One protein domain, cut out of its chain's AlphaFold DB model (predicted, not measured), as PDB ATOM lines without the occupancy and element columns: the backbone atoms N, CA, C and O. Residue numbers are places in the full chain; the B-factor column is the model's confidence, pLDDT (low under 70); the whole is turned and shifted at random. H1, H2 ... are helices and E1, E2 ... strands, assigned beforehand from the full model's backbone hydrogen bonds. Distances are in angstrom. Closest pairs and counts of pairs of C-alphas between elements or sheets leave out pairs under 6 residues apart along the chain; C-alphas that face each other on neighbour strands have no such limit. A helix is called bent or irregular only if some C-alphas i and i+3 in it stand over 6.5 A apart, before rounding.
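This is residues 2 to 31 and 261 to 400 of the 400 residues of an uncharacterized protein of Clostridium botulinum (strain Langeland / NCTC 10281 / Type F) (UniProt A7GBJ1). One long helix, H5, makes the longest axis; H1 lies side by side with part of it, and the helical hairpin of H3 and H4 packs across this pair. Short H2 sits beside H3, a small two-stranded sheet lies where H5 begins, and residues 392 to 400 stick out at the far end. The printed part has 170 residues with five named helices and two named strands, in the order E1 H1 H2 H3 H4 E2 H5; E1 and E2 are antiparallel, and the class is mostly helix. The whole is only just compact, close to loose, with a radius of gyration of the C-alphas of 18.4 A, and elongated, spanning 68 by 38 by 23 A.

After residues 2 to 25, with no named element, look at strand E1, residues 26 to 29, and its antiparallel neighbour E2, residues 358 to 361, at 153 degrees; N 27 and O 360 are 2.8 A apart, N 358 and O 29 3.1 A, within hydrogen-bond range. Next find H1, residues 261 to 274, which touches H5, residues 362 to 398, at a shallow tilt of 18 degrees, the same way; their closest C-alphas, Ile 267 and Phe 373, are 5.2 A apart. H2, residues 285 to 291, and H3, residues 297 to 316, form a helical hairpin but only just touch, with 3 pairs of C-alphas within 8 A, the closest Lys 291 and Glu 300 at 6.3 A. H3 is the hub, touching three helices; it has a kink of 43 degrees near residue 304 and is only just irregular, C-alphas 299 and 302 being 6.6 A apart. With residues 297 to 305 alone it touches H1, at a steep tilt of 50 degrees, closest at C-alphas 301 and 271, 6.1 A. H3 and H4, residues 321 to 336, form another helical hairpin, at a shallow tilt of 3 degrees, closest at C-alphas 298 and 330, 5.7 A. H4 touches H5 at a steep tilt of 54 degrees, closest at C-alphas 326 and 372, 6.1 A. H1 and H4 are apart. In H1, H2, H4 and H5 every O i to N i+4 pair is within hydrogen-bond range; in H3, 10 of 16 are.

Find C-alpha 26 at (41.327, 4.692, -41.079), where E1 begins. H1 runs 20.4 A from C-alpha 261 at (34.050, -7.806, -51.341), H3 26.3 A and H4 23.3 A. H5 runs 53.7 A to C-alpha 398 at (43.624, -53.309, -55.841).

The C-alphas farthest apart, Trp 31 and Trp 400, are 68.0 A from each other. Residues 32 to 260 are not printed; C-alphas 31 and 261 are 17.2 A apart across this cut. The link from H4 to E2 is long, with 21 residues. Residues 2 to 8 and 398 to 400 have pLDDT under 70; the mean of the printed part is 93.0.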
ATOM      1  N   VAL A   2      52.725  -0.543 -49.897       69.75
ATOM      2  CA  VAL A   2      52.625  -1.077 -48.528       69.75
ATOM      3  C   VAL A   2      53.363  -2.415 -48.471       69.75
ATOM      4  O   VAL A   2      53.127  -3.278 -49.310       69.75
ATOM      5  N   SER A   3      54.261  -2.591 -47.502       66.88
ATOM      6  CA  SER A   3      54.875  -3.893 -47.225       66.88
ATOM      7  C   SER A   3      53.994  -4.662 -46.242       66.88
ATOM      8  O   SER A   3      53.636  -4.145 -45.180       66.88
ATOM      9  N   LEU A   4      53.609  -5.875 -46.631       68.88
ATOM     10  CA  LEU A   4      52.980  -6.859 -45.761       68.88
ATOM     11  C   LEU A   4      54.059  -7.866 -45.367       68.88
ATOM     12  O   LEU A   4      54.564  -8.582 -46.230       68.88
ATOM     13  N   ASP A   5      54.423  -7.928 -44.089       61.38
ATOM     14  CA  ASP A   5      55.275  -9.013 -43.609       61.38
ATOM     15  C   ASP A   5      54.463 -10.319 -43.660       61.38
ATOM     16  O   ASP A   5      53.463 -10.472 -42.958       61.38
ATOM     17  N   THR A   6      54.863 -11.255 -44.522       52.59
ATOM     18  CA  THR A   6      54.120 -12.498 -44.804       52.59
ATOM     19  C   THR A   6      54.003 -13.419 -43.589       52.59
ATOM     20  O   THR A   6      52.978 -14.078 -43.433       52.59
ATOM     21  N   GLU A   7      54.974 -13.390 -42.667       50.09
ATOM     22  CA  GLU A   7      54.896 -14.072 -41.360       50.09
ATOM     23  C   GLU A   7      53.731 -13.570 -40.476       50.09
ATOM     24  O   GLU A   7      53.374 -14.221 -39.497       50.09
ATOM     25  N   TRP A   8      53.106 -12.429 -40.802       58.84
ATOM     26  CA  TRP A   8      52.063 -11.800 -39.981       58.84
ATOM     27  C   TRP A   8      50.629 -12.048 -40.463       58.84
ATOM     28  O   TRP A   8      49.702 -11.588 -39.789       58.84
ATOM     29  N   LEU A   9      50.426 -12.765 -41.576       88.56
ATOM     30  CA  LEU A   9      49.105 -13.029 -42.169       88.56
ATOM     31  C   LEU A   9      48.576 -14.429 -41.819       88.56
ATOM     32  O   LEU A   9      48.177 -15.194 -42.695       88.56
ATOM     33  N   TRP A  10      48.577 -14.760 -40.531       94.38
ATOM     34  CA  TRP A  10      47.979 -15.980 -39.979       94.38
ATOM     35  C   TRP A  10      46.960 -15.617 -38.888       94.38
ATOM     36  O   TRP A  10      47.130 -14.561 -38.269       94.38
ATOM     37  N   PRO A  11      45.907 -16.424 -38.638       94.31
ATOM     38  CA  PRO A  11      44.896 -16.115 -37.628       94.31
ATOM     39  C   PRO A  11      45.499 -15.909 -36.236       94.31
ATOM     40  O   PRO A  11      46.367 -16.669 -35.802       94.31
ATOM     41  N   LYS A  12      45.020 -14.883 -35.524       93.38
ATOM     42  CA  LYS A  12      45.489 -14.516 -34.183       93.38
ATOM     43  C   LYS A  12      44.331 -14.459 -33.205       93.38
ATOM     44  O   LYS A  12      43.258 -13.947 -33.516       93.38
ATOM     45  N   GLU A  13      44.568 -14.976 -32.008       94.12
ATOM     46  CA  GLU A  13      43.591 -14.920 -30.927       94.12
ATOM     47  C   GLU A  13      43.285 -13.463 -30.551       94.12
ATOM     48  O   GLU A  13      44.188 -12.628 -30.496       94.12
ATOM     49  N   ASN A  14      42.014 -13.164 -30.270       92.75
ATOM     50  CA  ASN A  14      41.518 -11.829 -29.909       92.75
ATOM     51  C   ASN A  14      41.747 -10.728 -30.964       92.75
ATOM     52  O   ASN A  14      41.624  -9.553 -30.634       92.75
ATOM     53  N   HIS A  15      42.052 -11.091 -32.213       95.12
ATOM     54  CA  HIS A  15      42.125 -10.157 -33.338       95.12
ATOM     55  C   HIS A  15      40.739  -9.987 -33.966       95.12
ATOM     56  O   HIS A  15      40.166 -10.971 -34.438       95.12
ATOM     57  N   SER A  16      40.208  -8.762 -33.961       97.50
ATOM     58  CA  SER A  16      38.879  -8.408 -34.474       97.50
ATOM     59  C   SER A  16      38.955  -7.640 -35.791       97.50
ATOM     60  O   SER A  16      39.859  -6.837 -36.040       97.50
ATOM     61  N   PHE A  17      37.918  -7.813 -36.613       97.81
ATOM     62  CA  PHE A  17      37.673  -7.000 -37.802       97.81
ATOM     63  C   PHE A  17      37.666  -5.488 -37.500       97.81
ATOM     64  O   PHE A  17      38.044  -4.681 -38.348       97.81
ATOM     65  N   TYR A  18      37.222  -5.091 -36.302       97.69
ATOM     66  CA  TYR A  18      37.057  -3.687 -35.910       97.69
ATOM     67  C   TYR A  18      38.254  -3.087 -35.168       97.69
ATOM     68  O   TYR A  18      38.180  -1.924 -34.763       97.69
ATOM     69  N   ASP A  19      39.343  -3.837 -34.986       97.62
ATOM     70  CA  ASP A  19      40.548  -3.285 -34.376       97.62
ATOM     71  C   ASP A  19      41.106  -2.135 -35.231       97.62
ATOM     72  O   ASP A  19      41.123  -2.192 -36.463       97.62
ATOM     73  N   ILE A  20      41.540  -1.066 -34.560       97.31
ATOM     74  CA  ILE A  20      42.172   0.101 -35.180       97.31
ATOM     75  C   ILE A  20      43.628   0.131 -34.722       97.31
ATOM     76  O   ILE A  20      43.921   0.577 -33.610       97.31
ATOM     77  N   GLU A  21      44.537  -0.362 -35.563       93.88
ATOM     78  CA  GLU A  21      45.971  -0.457 -35.258       93.88
ATOM     79  C   GLU A  21      46.772   0.690 -35.893       93.88
ATOM     80  O   GLU A  21      47.755   1.162 -35.323       93.88
ATOM     81  N   ASP A  22      46.353   1.152 -37.074       92.75
ATOM     82  CA  ASP A  22      47.041   2.148 -37.891       92.75
ATOM     83  C   ASP A  22      46.048   3.189 -38.431       92.75
ATOM     84  O   ASP A  22      45.338   2.988 -39.419       92.75
ATOM     85  N   THR A  23      46.023   4.367 -37.804       94.44
ATOM     86  CA  THR A  23      45.098   5.446 -38.184       94.44
ATOM     87  C   THR A  23      45.360   6.024 -39.576       94.44
ATOM     88  O   THR A  23      44.510   6.747 -40.086       94.44
ATOM     89  N   ASN A  24      46.499   5.722 -40.217       94.19
ATOM     90  CA  ASN A  24      46.741   6.127 -41.608       94.19
ATOM     91  C   ASN A  24      45.862   5.353 -42.603       94.19
ATOM     92  O   ASN A  24      45.687   5.786 -43.741       94.19
ATOM     93  N   PHE A  25      45.315   4.214 -42.178       95.62
ATOM     94  CA  PHE A  25      44.403   3.379 -42.960       95.62
ATOM     95  C   PHE A  25      42.958   3.481 -42.462       95.62
ATOM     96  O   PHE A  25      42.114   2.678 -42.860       95.62
ATOM     97  N   LEU A  26      42.664   4.463 -41.604       97.62
ATOM     98  CA  LEU A  26      41.327   4.692 -41.079       97.62
ATOM     99  C   LEU A  26      40.377   5.124 -42.200       97.62
ATOM    100  O   LEU A  26      40.598   6.137 -42.855       97.62
ATOM    101  N   VAL A  27      39.286   4.386 -42.365       97.62
ATOM    102  CA  VAL A  27      38.192   4.684 -43.287       97.62
ATOM    103  C   VAL A  27      36.907   4.851 -42.484       97.62
ATOM    104  O   VAL A  27      36.502   3.952 -41.744       97.62
ATOM    105  N   ASN A  28      36.236   5.993 -42.661       96.50
ATOM    106  CA  ASN A  28      34.904   6.231 -42.108       96.50
ATOM    107  C   ASN A  28      33.839   5.792 -43.120       96.50
ATOM    108  O   ASN A  28      33.541   6.496 -44.084       96.50
ATOM    109  N   VAL A  29      33.238   4.627 -42.891       95.25
ATOM    110  CA  VAL A  29      32.128   4.130 -43.704       95.25
ATOM    111  C   VAL A  29      30.851   4.836 -43.274       95.25
ATOM    112  O   VAL A  29      30.223   4.478 -42.271       95.25
ATOM    113  N   LYS A  30      30.464   5.855 -44.042       95.69
ATOM    114  CA  LYS A  30      29.282   6.670 -43.778       95.69
ATOM    115  C   LYS A  30      28.534   7.014 -45.058       95.69
ATOM    116  O   LYS A  30      29.000   7.794 -45.879       95.69
ATOM    117  N   TRP A  31      27.323   6.486 -45.154       96.75
ATOM    118  CA  TRP A  31      26.402   6.708 -46.260       96.75
ATOM    119  C   TRP A  31      25.548   7.956 -46.052       96.75
ATOM    120  O   TRP A  31      25.162   8.287 -44.921       96.75
ATOM    121  N   PHE A 261      34.738  -6.874 -50.466       97.62
ATOM    122  CA  PHE A 261      34.050  -7.806 -51.341       97.62
ATOM    123  C   PHE A 261      34.987  -8.902 -51.879       97.62
ATOM    124  O   PHE A 261      34.648 -10.082 -51.768       97.62
ATOM    125  N   LEU A 262      36.154  -8.536 -52.427       98.38
ATOM    126  CA  LEU A 262      37.107  -9.500 -52.986       98.38
ATOM    127  C   LEU A 262      37.535 -10.528 -51.933       98.38
ATOM    128  O   LEU A 262      37.426 -11.728 -52.181       98.38
ATOM    129  N   HIS A 263      37.923 -10.077 -50.737       98.12
ATOM    130  CA  HIS A 263      38.309 -10.975 -49.646       98.12
ATOM    131  C   HIS A 263      37.144 -11.817 -49.139       98.12
ATOM    132  O   HIS A 263      37.307 -13.000 -48.846       98.12
ATOM    133  N   ARG A 264      35.942 -11.241 -49.035       98.06
ATOM    134  CA  ARG A 264      34.771 -11.998 -48.593       98.06
ATOM    135  C   ARG A 264      34.455 -13.124 -49.581       98.06
ATOM    136  O   ARG A 264      34.116 -14.226 -49.155       98.06
ATOM    137  N   ASN A 265      34.571 -12.866 -50.887       97.69
ATOM    138  CA  ASN A 265      34.415 -13.896 -51.914       97.69
ATOM    139  C   ASN A 265      35.553 -14.924 -51.862       97.69
ATOM    140  O   ASN A 265      35.289 -16.116 -51.962       97.69
ATOM    141  N   LEU A 266      36.791 -14.482 -51.634       98.06
ATOM    142  CA  LEU A 266      37.961 -15.346 -51.480       98.06
ATOM    143  C   LEU A 266      37.809 -16.340 -50.312       98.06
ATOM    144  O   LEU A 266      38.048 -17.531 -50.486       98.06
ATOM    145  N   ILE A 267      37.324 -15.886 -49.152       98.62
ATOM    146  CA  ILE A 267      37.017 -16.761 -48.007       98.62
ATOM    147  C   ILE A 267      35.898 -17.756 -48.361       98.62
ATOM    148  O   ILE A 267      35.985 -18.934 -48.008       98.62
ATOM    149  N   GLU A 268      34.850 -17.317 -49.072       98.44
ATOM    150  CA  GLU A 268      33.796 -18.228 -49.542       98.44
ATOM    151  C   GLU A 268      34.354 -19.295 -50.493       98.44
ATOM    152  O   GLU A 268      34.004 -20.467 -50.358       98.44
ATOM    153  N   LEU A 269      35.225 -18.907 -51.429       97.81
ATOM    154  CA  LEU A 269      35.895 -19.818 -52.355       97.81
ATOM    155  C   LEU A 269      36.764 -20.828 -51.608       97.81
ATOM    156  O   LEU A 269      36.616 -22.020 -51.858       97.81
ATOM    157  N   GLY A 270      37.587 -20.379 -50.656       97.62
ATOM    158  CA  GLY A 270      38.411 -21.261 -49.826       97.62
ATOM    159  C   GLY A 270      37.569 -22.298 -49.083       97.62
ATOM    160  O   GLY A 270      37.837 -23.491 -49.169       97.62
ATOM    161  N   LEU A 271      36.473 -21.880 -48.442       98.12
ATOM    162  CA  LEU A 271      35.561 -22.812 -47.771       98.12
ATOM    163  C   LEU A 271      34.865 -23.769 -48.746       98.12
ATOM    164  O   LEU A 271      34.690 -24.943 -48.425       98.12
ATOM    165  N   LYS A 272      34.431 -23.284 -49.914       97.06
ATOM    166  CA  LYS A 272      33.773 -24.121 -50.924       97.06
ATOM    167  C   LYS A 272      34.734 -25.126 -51.537       97.06
ATOM    168  O   LYS A 272      34.311 -26.253 -51.744       97.06
ATOM    169  N   ARG A 273      35.993 -24.769 -51.779       94.75
ATOM    170  CA  ARG A 273      37.004 -25.680 -52.331       94.75
ATOM    171  C   ARG A 273      37.169 -26.930 -51.459       94.75
ATOM    172  O   ARG A 273      37.130 -28.044 -51.967       94.75
ATOM    173  N   MET A 274      37.143 -26.767 -50.136       94.44
ATOM    174  CA  MET A 274      37.210 -27.876 -49.170       94.44
ATOM    175  C   MET A 274      36.065 -28.892 -49.294       94.44
ATOM    176  O   MET A 274      36.234 -30.061 -48.964       94.44
ATOM    177  N   PHE A 275      34.889 -28.483 -49.782       95.12
ATOM    178  CA  PHE A 275      33.786 -29.417 -50.036       95.12
ATOM    179  C   PHE A 275      34.103 -30.418 -51.155       95.12
ATOM    180  O   PHE A 275      33.459 -31.463 -51.213       95.12
ATOM    181  N   TYR A 276      35.030 -30.088 -52.054       92.75
ATOM    182  CA  TYR A 276      35.326 -30.867 -53.254       92.75
ATOM    183  C   TYR A 276      36.469 -31.872 -53.064       92.75
ATOM    184  O   TYR A 276      36.676 -32.686 -53.957       92.75
ATOM    185  N   LYS A 277      37.156 -31.869 -51.913       91.75
ATOM    186  CA  LYS A 277      38.220 -32.838 -51.610       91.75
ATOM    187  C   LYS A 277      37.670 -34.261 -51.523       91.75
ATOM    188  O   LYS A 277      36.674 -34.501 -50.832       91.75
ATOM    189  N   THR A 278      38.330 -35.207 -52.189       88.88
ATOM    190  CA  THR A 278      37.939 -36.625 -52.220       88.88
ATOM    191  C   THR A 278      38.778 -37.486 -51.275       88.88
ATOM    192  O   THR A 278      39.318 -38.514 -51.656       88.88
ATOM    193  N   ILE A 279      38.820 -37.078 -50.005       92.44
ATOM    194  CA  ILE A 279      39.525 -37.780 -48.919       92.44
ATOM    195  C   ILE A 279      38.573 -38.634 -48.059       92.44
ATOM    196  O   ILE A 279      37.370 -38.354 -47.989       92.44
ATOM    197  N   GLU A 280      39.098 -39.655 -47.376       92.94
ATOM    198  CA  GLU A 280      38.352 -40.638 -46.575       92.94
ATOM    199  C   GLU A 280      37.441 -39.952 -45.549       92.94
ATOM    200  O   GLU A 280      36.252 -40.270 -45.436       92.94
ATOM    201  N   HIS A 281      37.978 -38.945 -44.855       94.50
ATOM    202  CA  HIS A 281      37.258 -38.153 -43.857       94.50
ATOM    203  C   HIS A 281      36.783 -36.796 -44.395       94.50
ATOM    204  O   HIS A 281      36.788 -35.792 -43.682       94.50
ATOM    205  N   GLY A 282      36.341 -36.773 -45.655       95.19
ATOM    206  CA  GLY A 282      35.805 -35.593 -46.331       95.19
ATOM    207  C   GLY A 282      34.387 -35.180 -45.910       95.19
ATOM    208  O   GLY A 282      33.714 -35.818 -45.093       95.19
ATOM    209  N   VAL A 283      33.879 -34.102 -46.523       95.75
ATOM    210  CA  VAL A 283      32.490 -33.654 -46.320       95.75
ATOM    211  C   VAL A 283      31.507 -34.726 -46.830       95.75
ATOM    212  O   VAL A 283      31.553 -35.095 -48.006       95.75
ATOM    213  N   PRO A 284      30.543 -35.198 -46.012       94.94
ATOM    214  CA  PRO A 284      29.595 -36.221 -46.446       94.94
ATOM    215  C   PRO A 284      28.813 -35.823 -47.706       94.94
ATOM    216  O   PRO A 284      28.245 -34.731 -47.775       94.94
ATOM    217  N   LYS A 285      28.667 -36.746 -48.671       94.31
ATOM    218  CA  LYS A 285      28.026 -36.479 -49.981       94.31
ATOM    219  C   LYS A 285      26.652 -35.798 -49.887       94.31
ATOM    220  O   LYS A 285      26.348 -34.895 -50.660       94.31
ATOM    221  N   HIS A 286      25.805 -36.192 -48.935       95.00
ATOM    222  CA  HIS A 286      24.481 -35.574 -48.765       95.00
ATOM    223  C   HIS A 286      24.561 -34.099 -48.308       95.00
ATOM    224  O   HIS A 286      23.737 -33.271 -48.709       95.00
ATOM    225  N   ILE A 287      25.575 -33.751 -47.511       96.25
ATOM    226  CA  ILE A 287      25.874 -32.374 -47.101       96.25
ATOM    227  C   ILE A 287      26.457 -31.608 -48.285       96.25
ATOM    228  O   ILE A 287      25.978 -30.520 -48.596       96.25
ATOM    229  N   PHE A 288      27.402 -32.208 -49.012       94.88
ATOM    230  CA  PHE A 288      27.953 -31.631 -50.237       94.88
ATOM    231  C   PHE A 288      26.855 -31.200 -51.213       94.88
ATOM    232  O   PHE A 288      26.776 -30.034 -51.619       94.88
ATOM    233  N   TYR A 289      25.936 -32.112 -51.539       93.88
ATOM    234  CA  TYR A 289      24.893 -31.814 -52.513       93.88
ATOM    235  C   TYR A 289      23.917 -30.728 -52.053       93.88
ATOM    236  O   TYR A 289      23.403 -29.990 -52.894       93.88
ATOM    237  N   SER A 290      23.693 -30.596 -50.745       95.69
ATOM    238  CA  SER A 290      22.746 -29.629 -50.187       95.69
ATOM    239  C   SER A 290      23.363 -28.271 -49.845       95.69
ATOM    240  O   SER A 290      22.631 -27.282 -49.829       95.69
ATOM    241  N   LYS A 291      24.675 -28.196 -49.578       96.38
ATOM    242  CA  LYS A 291      25.323 -27.002 -49.005       96.38
ATOM    243  C   LYS A 291      26.448 -26.390 -49.836       96.38
ATOM    244  O   LYS A 291      26.731 -25.218 -49.622       96.38
ATOM    245  N   ARG A 292      27.026 -27.083 -50.828       92.38
ATOM    246  CA  ARG A 292      28.166 -26.553 -51.621       92.38
ATOM    247  C   ARG A 292      27.902 -25.210 -52.319       92.38
ATOM    248  O   ARG A 292      28.828 -24.463 -52.604       92.38
ATOM    249  N   LYS A 293      26.633 -24.895 -52.608       92.56
ATOM    250  CA  LYS A 293      26.213 -23.626 -53.231       92.56
ATOM    251  C   LYS A 293      25.857 -22.529 -52.217       92.56
ATOM    252  O   LYS A 293      25.409 -21.467 -52.621       92.56
ATOM    253  N   SER A 294      26.012 -22.781 -50.920       95.44
ATOM    254  CA  SER A 294      25.690 -21.807 -49.880       95.44
ATOM    255  C   SER A 294      26.627 -20.601 -49.908       95.44
ATOM    256  O   SER A 294      27.799 -20.727 -50.253       95.44
ATOM    257  N   HIS A 295      26.108 -19.459 -49.462       95.19
ATOM    258  CA  HIS A 295      26.874 -18.246 -49.169       95.19
ATOM    259  C   HIS A 295      27.061 -18.024 -47.654       95.19
ATOM    260  O   HIS A 295      27.677 -17.048 -47.228       95.19
ATOM    261  N   LEU A 296      26.522 -18.909 -46.805       97.88
ATOM    262  CA  LEU A 296      26.584 -18.769 -45.350       97.88
ATOM    263  C   LEU A 296      27.922 -19.308 -44.818       97.88
ATOM    264  O   LEU A 296      28.008 -20.481 -44.438       97.88
ATOM    265  N   LEU A 297      28.927 -18.425 -44.747       98.00
ATOM    266  CA  LEU A 297      30.306 -18.740 -44.341       98.00
ATOM    267  C   LEU A 297      30.358 -19.611 -43.081       98.00
ATOM    268  O   LEU A 297      30.850 -20.732 -43.127       98.00
ATOM    269  N   TYR A 298      29.785 -19.147 -41.967       97.94
ATOM    270  CA  TYR A 298      29.841 -19.904 -40.716       97.94
ATOM    271  C   TYR A 298      28.836 -21.070 -40.665       97.94
ATOM    272  O   TYR A 298      29.195 -22.220 -40.417       97.94
ATOM    273  N   LYS A 299      27.540 -20.785 -40.866       96.62
ATOM    274  CA  LYS A 299      26.461 -21.737 -40.539       96.62
ATOM    275  C   LYS A 299      26.395 -22.957 -41.453       96.62
ATOM    276  O   LYS A 299      25.917 -23.990 -40.992       96.62
ATOM    277  N   GLU A 300      26.799 -22.828 -42.714       97.00
ATOM    278  CA  GLU A 300      26.661 -23.907 -43.695       97.00
ATOM    279  C   GLU A 300      27.981 -24.332 -44.316       97.00
ATOM    280  O   GLU A 300      28.133 -25.519 -44.574       97.00
ATOM    281  N   LEU A 301      28.932 -23.427 -44.536       98.25
ATOM    282  CA  LEU A 301      30.214 -23.824 -45.105       98.25
ATOM    283  C   LEU A 301      31.166 -24.326 -44.008       98.25
ATOM    284  O   LEU A 301      31.412 -25.527 -43.908       98.25
ATOM    285  N   TRP A 302      31.602 -23.445 -43.108       98.44
ATOM    286  CA  TRP A 302      32.546 -23.768 -42.034       98.44
ATOM    287  C   TRP A 302      32.088 -24.922 -41.150       98.44
ATOM    288  O   TRP A 302      32.831 -25.877 -40.967       98.44
ATOM    289  N   LYS A 303      30.848 -24.898 -40.643       98.06
ATOM    290  CA  LYS A 303      30.341 -25.965 -39.761       98.06
ATOM    291  C   LYS A 303      30.400 -27.369 -40.366       98.06
ATOM    292  O   LYS A 303      30.419 -28.333 -39.609       98.06
ATOM    293  N   ASN A 304      30.391 -27.483 -41.693       97.88
ATOM    294  CA  ASN A 304      30.468 -28.766 -42.387       97.88
ATOM    295  C   ASN A 304      31.896 -29.134 -42.813       97.88
ATOM    296  O   ASN A 304      32.169 -30.312 -43.004       97.88
ATOM    297  N   VAL A 305      32.800 -28.158 -42.917       97.44
ATOM    298  CA  VAL A 305      34.227 -28.360 -43.227       97.44
ATOM    299  C   VAL A 305      35.059 -28.583 -41.959       97.44
ATOM    300  O   VAL A 305      35.971 -29.401 -41.953       97.44
ATOM    301  N   ARG A 306      34.719 -27.913 -40.854       97.94
ATOM    302  CA  ARG A 306      35.433 -27.977 -39.571       97.94
ATOM    303  C   ARG A 306      35.667 -29.409 -39.065       97.94
ATOM    304  O   ARG A 306      36.807 -29.684 -38.709       97.94
ATOM    305  N   PRO A 307      34.678 -30.332 -39.059       97.44
ATOM    306  CA  PRO A 307      34.908 -31.693 -38.565       97.44
ATOM    307  C   PRO A 307      35.982 -32.461 -39.347       97.44
ATOM    308  O   PRO A 307      36.718 -33.247 -38.761       97.44
ATOM    309  N   MET A 308      36.080 -32.217 -40.658       96.62
ATOM    310  CA  MET A 308      37.118 -32.795 -41.515       96.62
ATOM    311  C   MET A 308      38.504 -32.244 -41.138       96.62
ATOM    312  O   MET A 308      39.431 -33.022 -40.953       96.62
ATOM    313  N   ILE A 309      38.637 -30.927 -40.928       97.44
ATOM    314  CA  ILE A 309      39.896 -30.305 -40.459       97.44
ATOM    315  C   ILE A 309      40.304 -30.847 -39.088       97.44
ATOM    316  O   ILE A 309      41.439 -31.279 -38.903       97.44
ATOM    317  N   GLU A 310      39.375 -30.895 -38.135       97.50
ATOM    318  CA  GLU A 310      39.654 -31.423 -36.799       97.50
ATOM    319  C   GLU A 310      40.108 -32.879 -36.821       97.50
ATOM    320  O   GLU A 310      40.952 -33.256 -36.010       97.50
ATOM    321  N   TYR A 311      39.553 -33.707 -37.708       97.06
ATOM    322  CA  TYR A 311      39.960 -35.102 -37.811       97.06
ATOM    323  C   TYR A 311      41.456 -35.217 -38.123       97.06
ATOM    324  O   TYR A 311      42.185 -35.843 -37.354       97.06
ATOM    325  N   TYR A 312      41.921 -34.570 -39.195       95.44
ATOM    326  CA  TYR A 312      43.315 -34.680 -39.634       95.44
ATOM    327  C   TYR A 312      44.305 -33.982 -38.687       95.44
ATOM    328  O   TYR A 312      45.380 -34.519 -38.431       95.44
ATOM    329  N   VAL A 313      43.923 -32.859 -38.072       95.06
ATOM    330  CA  VAL A 313      44.743 -32.210 -37.029       95.06
ATOM    331  C   VAL A 313      44.910 -33.130 -35.811       95.06
ATOM    332  O   VAL A 313      46.021 -33.324 -35.313       95.06
ATOM    333  N   ASN A 314      43.829 -33.772 -35.350       95.25
ATOM    334  CA  ASN A 314      43.886 -34.670 -34.193       95.25
ATOM    335  C   ASN A 314      44.667 -35.961 -34.476       95.25
ATOM    336  O   ASN A 314      45.393 -36.428 -33.597       95.25
ATOM    337  N   THR A 315      44.542 -36.555 -35.669       92.75
ATOM    338  CA  THR A 315      45.286 -37.780 -36.019       92.75
ATOM    339  C   THR A 315      46.791 -37.540 -36.109       92.75
ATOM    340  O   THR A 315      47.565 -38.449 -35.809       92.75
ATOM    341  N   ARG A 316      47.210 -36.316 -36.449       92.12
ATOM    342  CA  ARG A 316      48.617 -35.890 -36.468       92.12
ATOM    343  C   ARG A 316      49.128 -35.369 -35.120       92.12
ATOM    344  O   ARG A 316      50.336 -35.226 -34.946       92.12
ATOM    345  N   GLY A 317      48.241 -35.130 -34.152       92.56
ATOM    346  CA  GLY A 317      48.599 -34.563 -32.849       92.56
ATOM    347  C   GLY A 317      49.017 -33.090 -32.924       92.56
ATOM    348  O   GLY A 317      49.842 -32.648 -32.124       92.56
ATOM    349  N   GLU A 318      48.479 -32.355 -33.896       93.31
ATOM    350  CA  GLU A 318      48.745 -30.933 -34.124       93.31
ATOM    351  C   GLU A 318      47.862 -30.029 -33.242       93.31
ATOM    352  O   GLU A 318      46.895 -30.471 -32.614       93.31
ATOM    353  N   ASP A 319      48.211 -28.742 -33.161       92.19
ATOM    354  CA  ASP A 319      47.476 -27.772 -32.347       92.19
ATOM    355  C   ASP A 319      46.127 -27.398 -32.983       92.19
ATOM    356  O   ASP A 319      46.055 -26.917 -34.112       92.19
ATOM    357  N   ILE A 320      45.046 -27.564 -32.219       94.44
ATOM    358  CA  ILE A 320      43.678 -27.225 -32.627       94.44
ATOM    359  C   ILE A 320      43.356 -25.729 -32.468       94.44
ATOM    360  O   ILE A 320      42.320 -25.263 -32.949       94.44
ATOM    361  N   SER A 321      44.208 -24.961 -31.777       95.69
ATOM    362  CA  SER A 321      43.964 -23.543 -31.489       95.69
ATOM    363  C   SER A 321      43.652 -22.694 -32.734       95.69
ATOM    364  O   SER A 321      42.674 -21.938 -32.669       95.69
ATOM    365  N   PRO A 322      44.323 -22.861 -33.898       96.50
ATOM    366  CA  PRO A 322      44.018 -22.069 -35.089       96.50
ATOM    367  C   PRO A 322      42.592 -22.298 -35.611       96.50
ATOM    368  O   PRO A 322      41.943 -21.347 -36.044       96.50
ATOM    369  N   ILE A 323      42.057 -23.522 -35.490       98.06
ATOM    370  CA  ILE A 323      40.678 -23.856 -35.895       98.06
ATOM    371  C   ILE A 323      39.669 -23.041 -35.080       98.06
ATOM    372  O   ILE A 323      38.706 -22.499 -35.624       98.06
ATOM    373  N   ASN A 324      39.885 -22.944 -33.766       98.06
ATOM    374  CA  ASN A 324      38.990 -22.206 -32.876       98.06
ATOM    375  C   ASN A 324      39.067 -20.695 -33.126       98.06
ATOM    376  O   ASN A 324      38.033 -20.030 -33.138       98.06
ATOM    377  N   ILE A 325      40.268 -20.167 -33.384       98.31
ATOM    378  CA  ILE A 325      40.465 -18.754 -33.735       98.31
ATOM    379  C   ILE A 325      39.706 -18.422 -35.024       98.31
ATOM    380  O   ILE A 325      38.899 -17.492 -35.046       98.31
ATOM    381  N   VAL A 326      39.900 -19.215 -36.080       98.44
ATOM    382  CA  VAL A 326      39.228 -19.017 -37.374       98.44
ATOM    383  C   VAL A 326      37.714 -19.132 -37.245       98.44
ATOM    384  O   VAL A 326      36.983 -18.375 -37.883       98.44
ATOM    385  N   GLU A 327      37.212 -20.034 -36.400       98.62
ATOM    386  CA  GLU A 327      35.779 -20.129 -36.138       98.62
ATOM    387  C   GLU A 327      35.202 -18.826 -35.563       98.62
ATOM    388  O   GLU A 327      34.164 -18.358 -36.042       98.62
ATOM    389  N   GLU A 328      35.844 -18.240 -34.550       98.50
ATOM    390  CA  GLU A 328      35.403 -16.964 -33.974       98.50
ATOM    391  C   GLU A 328      35.477 -15.834 -35.000       98.50
ATOM    392  O   GLU A 328      34.529 -15.055 -35.142       98.50
ATOM    393  N   GLN A 329      36.533 -15.816 -35.811       98.56
ATOM    394  CA  GLN A 329      36.680 -14.822 -36.864       98.56
ATOM    395  C   GLN A 329      35.597 -14.948 -37.956       98.56
ATOM    396  O   GLN A 329      35.014 -13.958 -38.418       98.56
ATOM    397  N   LEU A 330      35.245 -16.173 -38.350       98.62
ATOM    398  CA  LEU A 330      34.152 -16.436 -39.290       98.62
ATOM    399  C   LEU A 330      32.778 -16.112 -38.690       98.62
ATOM    400  O   LEU A 330      31.882 -15.692 -39.431       98.62
ATOM    401  N   LYS A 331      32.584 -16.287 -37.375       98.38
ATOM    402  CA  LYS A 331      31.365 -15.850 -36.669       98.38
ATOM    403  C   LYS A 331      31.232 -14.331 -36.697       98.38
ATOM    404  O   LYS A 331      30.150 -13.849 -37.038       98.38
ATOM    405  N   GLU A 332      32.303 -13.596 -36.390       98.38
ATOM    406  CA  GLU A 332      32.322 -12.131 -36.466       98.38
ATOM    407  C   GLU A 332      32.024 -11.668 -37.896       98.38
ATOM    408  O   GLU A 332      31.053 -10.938 -38.108       98.38
ATOM    409  N   LEU A 333      32.744 -12.186 -38.897       98.12
ATOM    410  CA  LEU A 333      32.515 -11.828 -40.300       98.12
ATOM    411  C   LEU A 333      31.084 -12.161 -40.753       98.12
ATOM    412  O   LEU A 333      30.440 -11.343 -41.404       98.12
ATOM    413  N   SER A 334      30.534 -13.312 -40.348       97.31
ATOM    414  CA  SER A 334      29.143 -13.696 -40.655       97.31
ATOM    415  C   SER A 334      28.096 -12.822 -39.952       97.31
ATOM    416  O   SER A 334      26.935 -12.800 -40.371       97.31
ATOM    417  N   SER A 335      28.462 -12.146 -38.859       96.50
ATOM    418  CA  SER A 335      27.591 -11.176 -38.185       96.50
ATOM    419  C   SER A 335      27.536  -9.841 -38.934       96.50
ATOM    420  O   SER A 335      26.503  -9.171 -38.906       96.50
ATOM    421  N   ILE A 336      28.618  -9.505 -39.644       96.06
ATOM    422  CA  ILE A 336      28.736  -8.321 -40.499       96.06
ATOM    423  C   ILE A 336      28.062  -8.587 -41.848       96.06
ATOM    424  O   ILE A 336      27.166  -7.846 -42.248       96.06
ATOM    425  N   ASP A 337      28.445  -9.671 -42.524       95.38
ATOM    426  CA  ASP A 337      27.948 -10.060 -43.842       95.38
ATOM    427  C   ASP A 337      27.480 -11.516 -43.852       95.38
ATOM    428  O   ASP A 337      28.222 -12.460 -44.133       95.38
ATOM    429  N   LYS A 338      26.198 -11.706 -43.539       92.50
ATOM    430  CA  LYS A 338      25.609 -13.043 -43.468       92.50
ATOM    431  C   LYS A 338      25.430 -13.682 -44.847       92.50
ATOM    432  O   LYS A 338      25.612 -14.890 -44.961       92.50
ATOM    433  N   ASN A 339      24.986 -12.913 -45.844       91.12
ATOM    434  CA  ASN A 339      24.503 -13.451 -47.121       91.12
ATOM    435  C   ASN A 339      25.462 -13.206 -48.295       91.12
ATOM    436  O   ASN A 339      25.173 -13.677 -49.393       91.12
ATOM    437  N   GLY A 340      26.570 -12.487 -48.097       91.44
ATOM    438  CA  GLY A 340      27.481 -12.138 -49.187       91.44
ATOM    439  C   GLY A 340      27.060 -10.909 -49.982       91.44
ATOM    440  O   GLY A 340      27.476 -10.755 -51.131       91.44
ATOM    441  N   ASP A 341      26.192 -10.070 -49.420       92.56
ATOM    442  CA  ASP A 341      25.614  -8.892 -50.068       92.56
ATOM    443  C   ASP A 341      26.034  -7.571 -49.409       92.56
ATOM    444  O   ASP A 341      25.966  -6.528 -50.063       92.56
ATOM    445  N   MET A 342      26.528  -7.602 -48.164       95.00
ATOM    446  CA  MET A 342      26.813  -6.393 -47.381       95.00
ATOM    447  C   MET A 342      27.829  -5.466 -48.046       95.00
ATOM    448  O   MET A 342      27.690  -4.248 -47.998       95.00
ATOM    449  N   PHE A 343      28.855  -6.047 -48.666       96.38
ATOM    450  CA  PHE A 343      29.929  -5.286 -49.297       96.38
ATOM    451  C   PHE A 343      29.684  -5.019 -50.776       96.38
ATOM    452  O   PHE A 343      30.524  -4.399 -51.402       96.38
ATOM    453  N   ARG A 344      28.545  -5.448 -51.332       95.38
ATOM    454  CA  ARG A 344      28.163  -5.198 -52.733       95.38
ATOM    455  C   ARG A 344      27.254  -3.992 -52.891       95.38
ATOM    456  O   ARG A 344      27.256  -3.357 -53.941       95.38
ATOM    457  N   TYR A 345      26.448  -3.708 -51.873       96.69
ATOM    458  CA  TYR A 345      25.406  -2.690 -51.919       96.69
ATOM    459  C   TYR A 345      25.522  -1.757 -50.716       96.69
ATOM    460  O   TYR A 345      25.856  -2.214 -49.623       96.69
ATOM    461  N   PRO A 346      25.186  -0.465 -50.866       95.69
ATOM    462  CA  PRO A 346      25.215   0.460 -49.737       95.69
ATOM    463  C   PRO A 346      24.082   0.161 -48.735       95.69
ATOM    464  O   PRO A 346      24.211   0.405 -47.535       95.69
ATOM    465  N   ALA A 347      22.975  -0.420 -49.211       94.19
ATOM    466  CA  ALA A 347      21.827  -0.800 -48.401       94.19
ATOM    467  C   ALA A 347      21.238  -2.148 -48.839       94.19
ATOM    468  O   ALA A 347      21.373  -2.579 -49.984       94.19
ATOM    469  N   SER A 348      20.536  -2.801 -47.913       92.94
ATOM    470  CA  SER A 348      19.760  -4.014 -48.206       92.94
ATOM    471  C   SER A 348      18.521  -3.716 -49.062       92.94
ATOM    472  O   SER A 348      18.144  -2.560 -49.249       92.94
ATOM    473  N   TYR A 349      17.808  -4.756 -49.509       89.56
ATOM    474  CA  TYR A 349      16.535  -4.591 -50.223       89.56
ATOM    475  C   TYR A 349      15.474  -3.793 -49.445       89.56
ATOM    476  O   TYR A 349      14.637  -3.137 -50.051       89.56
ATOM    477  N   SER A 350      15.513  -3.780 -48.107       89.31
ATOM    478  CA  SER A 350      14.624  -2.938 -47.290       89.31
ATOM    479  C   SER A 350      15.100  -1.480 -47.174       89.31
ATOM    480  O   SER A 350      14.465  -0.673 -46.483       89.31
ATOM    481  N   PHE A 351      16.185  -1.122 -47.869       91.50
ATOM    482  CA  PHE A 351      16.887   0.161 -47.784       91.50
ATOM    483  C   PHE A 351      17.447   0.469 -46.392       91.50
ATOM    484  O   PHE A 351      17.592   1.621 -45.986       91.50
ATOM    485  N   GLU A 352      17.781  -0.588 -45.654       93.00
ATOM    486  CA  GLU A 352      18.525  -0.497 -44.404       93.00
ATOM    487  C   GLU A 352      20.035  -0.488 -44.684       93.00
ATOM    488  O   GLU A 352      20.564  -1.440 -45.268       93.00
ATOM    489  N   TYR A 353      20.714   0.569 -44.230       94.56
ATOM    490  CA  TYR A 353      22.169   0.748 -44.281       94.56
ATOM    491  C   TYR A 353      22.827   0.084 -43.064       94.56
ATOM    492  O   TYR A 353      23.046   0.729 -42.037       94.56
ATOM    493  N   LYS A 354      23.081  -1.223 -43.157       90.31
ATOM    494  CA  LYS A 354      23.554  -2.045 -42.028       90.31
ATOM    495  C   LYS A 354      25.035  -1.836 -41.700       90.31
ATOM    496  O   LYS A 354      25.393  -1.769 -40.527       90.31
ATOM    497  N   PHE A 355      25.880  -1.689 -42.720       94.19
ATOM    498  CA  PHE A 355      27.292  -1.346 -42.562       94.19
ATOM    499  C   PHE A 355      27.478   0.157 -42.797       94.19
ATOM    500  O   PHE A 355      27.760   0.612 -43.901       94.19
ATOM    501  N   ASN A 356      27.190   0.944 -41.760       95.62
ATOM    502  CA  ASN A 356      27.155   2.405 -41.811       95.62
ATOM    503  C   ASN A 356      27.537   3.013 -40.456       95.62
ATOM    504  O   ASN A 356      27.236   2.428 -39.415       95.62
ATOM    505  N   ASN A 357      28.123   4.212 -40.474       95.31
ATOM    506  CA  ASN A 357      28.744   4.860 -39.316       95.31
ATOM    507  C   ASN A 357      29.743   3.921 -38.622       95.31
ATOM    508  O   ASN A 357      29.665   3.699 -37.411       95.31
ATOM    509  N   LYS A 358      30.628   3.316 -39.415       95.69
ATOM    510  CA  LYS A 358      31.680   2.420 -38.936       95.69
ATOM    511  C   LYS A 358      33.032   3.025 -39.255       95.69
ATOM    512  O   LYS A 358      33.260   3.433 -40.388       95.69
ATOM    513  N   ASP A 359      33.903   3.036 -38.264       96.94
ATOM    514  CA  ASP A 359      35.319   3.282 -38.471       96.94
ATOM    515  C   ASP A 359      36.000   1.927 -38.623       96.94
ATOM    516  O   ASP A 359      35.762   1.021 -37.819       96.94
ATOM    517  N   ILE A 360      36.788   1.777 -39.682       97.88
ATOM    518  CA  ILE A 360      37.598   0.584 -39.917       97.88
ATOM    519  C   ILE A 360      39.024   1.001 -40.242       97.88
ATOM    520  O   ILE A 360      39.245   1.973 -40.958       97.88
ATOM    521  N   ASP A 361      39.993   0.253 -39.742       97.75
ATOM    522  CA  ASP A 361      41.360   0.299 -40.239       97.75
ATOM    523  C   ASP A 361      41.442  -0.678 -41.417       97.75
ATOM    524  O   ASP A 361      41.366  -1.895 -41.246       97.75
ATOM    525  N   LEU A 362      41.558  -0.147 -42.635       97.31
ATOM    526  CA  LEU A 362      41.546  -0.962 -43.849       97.31
ATOM    527  C   LEU A 362      42.717  -1.955 -43.897       97.31
ATOM    528  O   LEU A 362      42.570  -3.045 -44.449       97.31
ATOM    529  N   LYS A 363      43.864  -1.615 -43.298       96.31
ATOM    530  CA  LYS A 363      45.018  -2.515 -43.207       96.31
ATOM    531  C   LYS A 363      44.750  -3.638 -42.221       96.31
ATOM    532  O   LYS A 363      45.076  -4.786 -42.523       96.31
ATOM    533  N   ASN A 364      44.149  -3.322 -41.077       96.62
ATOM    534  CA  ASN A 364      43.708  -4.331 -40.121       96.62
ATOM    535  C   ASN A 364      42.713  -5.304 -40.765       96.62
ATOM    536  O   ASN A 364      42.921  -6.515 -40.745       96.62
ATOM    537  N   VAL A 365      41.682  -4.768 -41.418       97.25
ATOM    538  CA  VAL A 365      40.648  -5.552 -42.096       97.25
ATOM    539  C   VAL A 365      41.235  -6.446 -43.188       97.25
ATOM    540  O   VAL A 365      40.894  -7.628 -43.252       97.25
ATOM    541  N   TYR A 366      42.147  -5.916 -44.013       96.75
ATOM    542  CA  TYR A 366      42.870  -6.704 -45.012       96.75
ATOM    543  C   TYR A 366      43.571  -7.897 -44.351       96.75
ATOM    544  O   TYR A 366      43.336  -9.043 -44.728       96.75
ATOM    545  N   LYS A 367      44.384  -7.644 -43.315       96.31
ATOM    546  CA  LYS A 367      45.126  -8.697 -42.604       96.31
ATOM    547  C   LYS A 367      44.195  -9.730 -41.978       96.31
ATOM    548  O   LYS A 367      44.459 -10.919 -42.092       96.31
ATOM    549  N   TYR A 368      43.118  -9.277 -41.343       97.44
ATOM    550  CA  TYR A 368      42.118 -10.121 -40.699       97.44
ATOM    551  C   TYR A 368      41.491 -11.099 -41.700       97.44
ATOM    552  O   TYR A 368      41.476 -12.308 -41.475       97.44
ATOM    553  N   MET A 369      41.015 -10.600 -42.843       98.12
ATOM    554  CA  MET A 369      40.357 -11.446 -43.842       98.12
ATOM    555  C   MET A 369      41.354 -12.331 -44.602       98.12
ATOM    556  O   MET A 369      41.059 -13.499 -44.858       98.12
ATOM    557  N   GLN A 370      42.540 -11.807 -44.922       97.44
ATOM    558  CA  GLN A 370      43.604 -12.577 -45.568       97.44
ATOM    559  C   GLN A 370      44.117 -13.700 -44.659       97.44
ATOM    560  O   GLN A 370      44.370 -14.794 -45.145       97.44
ATOM    561  N   ALA A 371      44.217 -13.477 -43.346       97.31
ATOM    562  CA  ALA A 371      44.608 -14.503 -42.381       97.31
ATOM    563  C   ALA A 371      43.619 -15.680 -42.347       97.31
ATOM    564  O   ALA A 371      44.047 -16.834 -42.365       97.31
ATOM    565  N   ILE A 372      42.307 -15.401 -42.362       98.31
ATOM    566  CA  ILE A 372      41.274 -16.444 -42.478       98.31
ATOM    567  C   ILE A 372      41.490 -17.251 -43.759       98.31
ATOM    568  O   ILE A 372      41.493 -18.478 -43.721       98.31
ATOM    569  N   PHE A 373      41.667 -16.573 -44.897       98.12
ATOM    570  CA  PHE A 373      41.868 -17.260 -46.168       98.12
ATOM    571  C   PHE A 373      43.167 -18.077 -46.192       98.12
ATOM    572  O   PHE A 373      43.120 -19.236 -46.581       98.12
ATOM    573  N   ASN A 374      44.290 -17.531 -45.722       97.19
ATOM    574  CA  ASN A 374      45.574 -18.238 -45.679       97.19
ATOM    575  C   ASN A 374      45.489 -19.529 -44.857       97.19
ATOM    576  O   ASN A 374      46.073 -20.536 -45.244       97.19
ATOM    577  N   PHE A 375      44.728 -19.528 -43.757       97.62
ATOM    578  CA  PHE A 375      44.445 -20.755 -43.013       97.62
ATOM    579  C   PHE A 375      43.689 -21.783 -43.862       97.62
ATOM    580  O   PHE A 375      44.085 -22.943 -43.923       97.62
ATOM    581  N   LEU A 376      42.622 -21.358 -44.545       98.06
ATOM    582  CA  LEU A 376      41.844 -22.239 -45.420       98.06
ATOM    583  C   LEU A 376      42.678 -22.770 -46.594       98.06
ATOM    584  O   LEU A 376      42.500 -23.915 -46.999       98.06
ATOM    585  N   ASP A 377      43.577 -21.949 -47.132       95.88
ATOM    586  CA  ASP A 377      44.486 -22.326 -48.212       95.88
ATOM    587  C   ASP A 377      45.551 -23.324 -47.747       95.88
ATOM    588  O   ASP A 377      45.801 -24.311 -48.433       95.88
ATOM    589  N   GLY A 378      46.073 -23.149 -46.529       95.31
ATOM    590  CA  GLY A 378      46.939 -24.131 -45.880       95.31
ATOM    591  C   GLY A 378      46.254 -25.487 -45.694       95.31
ATOM    592  O   GLY A 378      46.805 -26.509 -46.095       95.31
ATOM    593  N   CYS A 379      45.022 -25.507 -45.168       95.88
ATOM    594  CA  CYS A 379      44.265 -26.757 -45.032       95.88
ATOM    595  C   CYS A 379      44.019 -27.444 -46.385       95.88
ATOM    596  O   CYS A 379      44.056 -28.667 -46.473       95.88
ATOM    597  N   ASP A 380      43.757 -26.674 -47.439       94.44
ATOM    598  CA  ASP A 380      43.536 -27.223 -48.775       94.44
ATOM    599  C   ASP A 380      44.784 -27.883 -49.366       94.44
ATOM    600  O   ASP A 380      44.691 -28.971 -49.945       94.44
ATOM    601  N   TYR A 381      45.940 -27.240 -49.189       92.94
ATOM    602  CA  TYR A 381      47.226 -27.791 -49.596       92.94
ATOM    603  C   TYR A 381      47.466 -29.139 -48.907       92.94
ATOM    604  O   TYR A 381      47.688 -30.145 -49.575       92.94
ATOM    605  N   GLU A 382      47.292 -29.195 -47.585       93.44
ATOM    606  CA  GLU A 382      47.441 -30.440 -46.830       93.44
ATOM    607  C   GLU A 382      46.463 -31.538 -47.257       93.44
ATOM    608  O   GLU A 382      46.816 -32.716 -47.248       93.44
ATOM    609  N   PHE A 383      45.230 -31.179 -47.612       94.44
ATOM    610  CA  PHE A 383      44.228 -32.153 -48.045       94.44
ATOM    611  C   PHE A 383      44.497 -32.694 -49.440       94.44
ATOM    612  O   PHE A 383      44.163 -33.844 -49.696       94.44
ATOM    613  N   SER A 384      45.130 -31.907 -50.307       91.56
ATOM    614  CA  SER A 384      45.601 -32.391 -51.610       91.56
ATOM    615  C   SER A 384      46.671 -33.474 -51.433       91.56
ATOM    616  O   SER A 384      46.589 -34.528 -52.048       91.56
ATOM    617  N   GLU A 385      47.616 -33.271 -50.510       92.69
ATOM    618  CA  GLU A 385      48.650 -34.272 -50.200       92.69
ATOM    619  C   GLU A 385      48.048 -35.556 -49.589       92.69
ATOM    620  O   GLU A 385      48.509 -36.666 -49.860       92.69
ATOM    621  N   ILE A 386      46.998 -35.427 -48.768       93.69
ATOM    622  CA  ILE A 386      46.251 -36.578 -48.234       93.69
ATOM    623  C   ILE A 386      45.520 -37.329 -49.352       93.69
ATOM    624  O   ILE A 386      45.557 -38.556 -49.377       93.69
ATOM    625  N   GLU A 387      44.857 -36.608 -50.253       91.75
ATOM    626  CA  GLU A 387      44.118 -37.174 -51.384       91.75
ATOM    627  C   GLU A 387      45.039 -37.998 -52.292       91.75
ATOM    628  O   GLU A 387      44.711 -39.138 -52.624       91.75
ATOM    629  N   ASP A 388      46.227 -37.472 -52.599       90.62
ATOM    630  CA  ASP A 388      47.252 -38.188 -53.360       90.62
ATOM    631  C   ASP A 388      47.713 -39.460 -52.626       90.62
ATOM    632  O   ASP A 388      47.739 -40.546 -53.211       90.62
ATOM    633  N   TYR A 389      48.000 -39.365 -51.322       91.88
ATOM    634  CA  TYR A 389      48.407 -40.516 -50.510       91.88
ATOM    635  C   TYR A 389      47.331 -41.615 -50.444       91.88
ATOM    636  O   TYR A 389      47.623 -42.800 -50.629       91.88
ATOM    637  N   GLU A 390      46.076 -41.247 -50.180       92.50
ATOM    638  CA  GLU A 390      44.957 -42.189 -50.098       92.50
ATOM    639  C   GLU A 390      44.681 -42.849 -51.462       92.50
ATOM    640  O   GLU A 390      44.431 -44.059 -51.524       92.50
ATOM    641  N   ALA A 391      44.795 -42.094 -52.561       88.81
ATOM    642  CA  ALA A 391      44.660 -42.618 -53.917       88.81
ATOM    643  C   ALA A 391      45.765 -43.628 -54.270       88.81
ATOM    644  O   ALA A 391      45.472 -44.680 -54.848       88.81
ATOM    645  N   GLU A 392      47.021 -43.353 -53.901       90.06
ATOM    646  CA  GLU A 392      48.131 -44.297 -54.074       90.06
ATOM    647  C   GLU A 392      47.891 -45.592 -53.288       90.06
ATOM    648  O   GLU A 392      48.008 -46.691 -53.837       90.06
ATOM    649  N   MET A 393      47.501 -45.484 -52.014       88.88
ATOM    650  CA  MET A 393      47.229 -46.646 -51.162       88.88
ATOM    651  C   MET A 393      46.075 -47.504 -51.693       88.88
ATOM    652  O   MET A 393      46.177 -48.733 -51.688       88.88
ATOM    653  N   ALA A 394      45.006 -46.884 -52.199       86.06
ATOM    654  CA  ALA A 394      43.893 -47.598 -52.823       86.06
ATOM    655  C   ALA A 394      44.343 -48.398 -54.057       86.06
ATOM    656  O   ALA A 394      43.990 -49.569 -54.189       86.06
ATOM    657  N   GLN A 395      45.190 -47.811 -54.913       81.56
ATOM    658  CA  GLN A 395      45.758 -48.528 -56.059       81.56
ATOM    659  C   GLN A 395      46.582 -49.735 -55.610       81.56
ATOM    660  O   GLN A 395      46.412 -50.818 -56.164       81.56
ATOM    661  N   TYR A 396      47.436 -49.591 -54.588       77.44
ATOM    662  CA  TYR A 396      48.200 -50.722 -54.055       77.44
ATOM    663  C   TYR A 396      47.296 -51.853 -53.558       77.44
ATOM    664  O   TYR A 396      47.611 -53.012 -53.810       77.44
ATOM    665  N   HIS A 397      46.186 -51.543 -52.888       73.06
ATOM    666  CA  HIS A 397      45.243 -52.553 -52.407       73.06
ATOM    667  C   HIS A 397      44.502 -53.293 -53.529       73.06
ATOM    668  O   HIS A 397      44.200 -54.466 -53.344       73.06
ATOM    669  N   ASP A 398      44.270 -52.666 -54.684       67.56
ATOM    670  CA  ASP A 398      43.624 -53.309 -55.841       67.56
ATOM    671  C   ASP A 398      44.557 -54.268 -56.616       67.56
ATOM    672  O   ASP A 398      44.092 -55.085 -57.418       67.56
ATOM    673  N   TYR A 399      45.876 -54.191 -56.398       60.88
ATOM    674  CA  TYR A 399      46.869 -55.075 -57.030       60.88
ATOM    675  C   TYR A 399      47.148 -56.377 -56.253       60.88
ATOM    676  O   TYR A 399      47.870 -57.237 -56.774       60.88
ATOM    677  N   TRP A 400      46.591 -56.541 -55.050       46.22
ATOM    678  CA  TRP A 400      46.752 -57.716 -54.180       46.22
ATOM    679  C   TRP A 400      45.401 -58.321 -53.799       46.22
ATOM    680  O   TRP A 400      45.398 -59.519 -53.424       46.22
TER     681      TRP A 400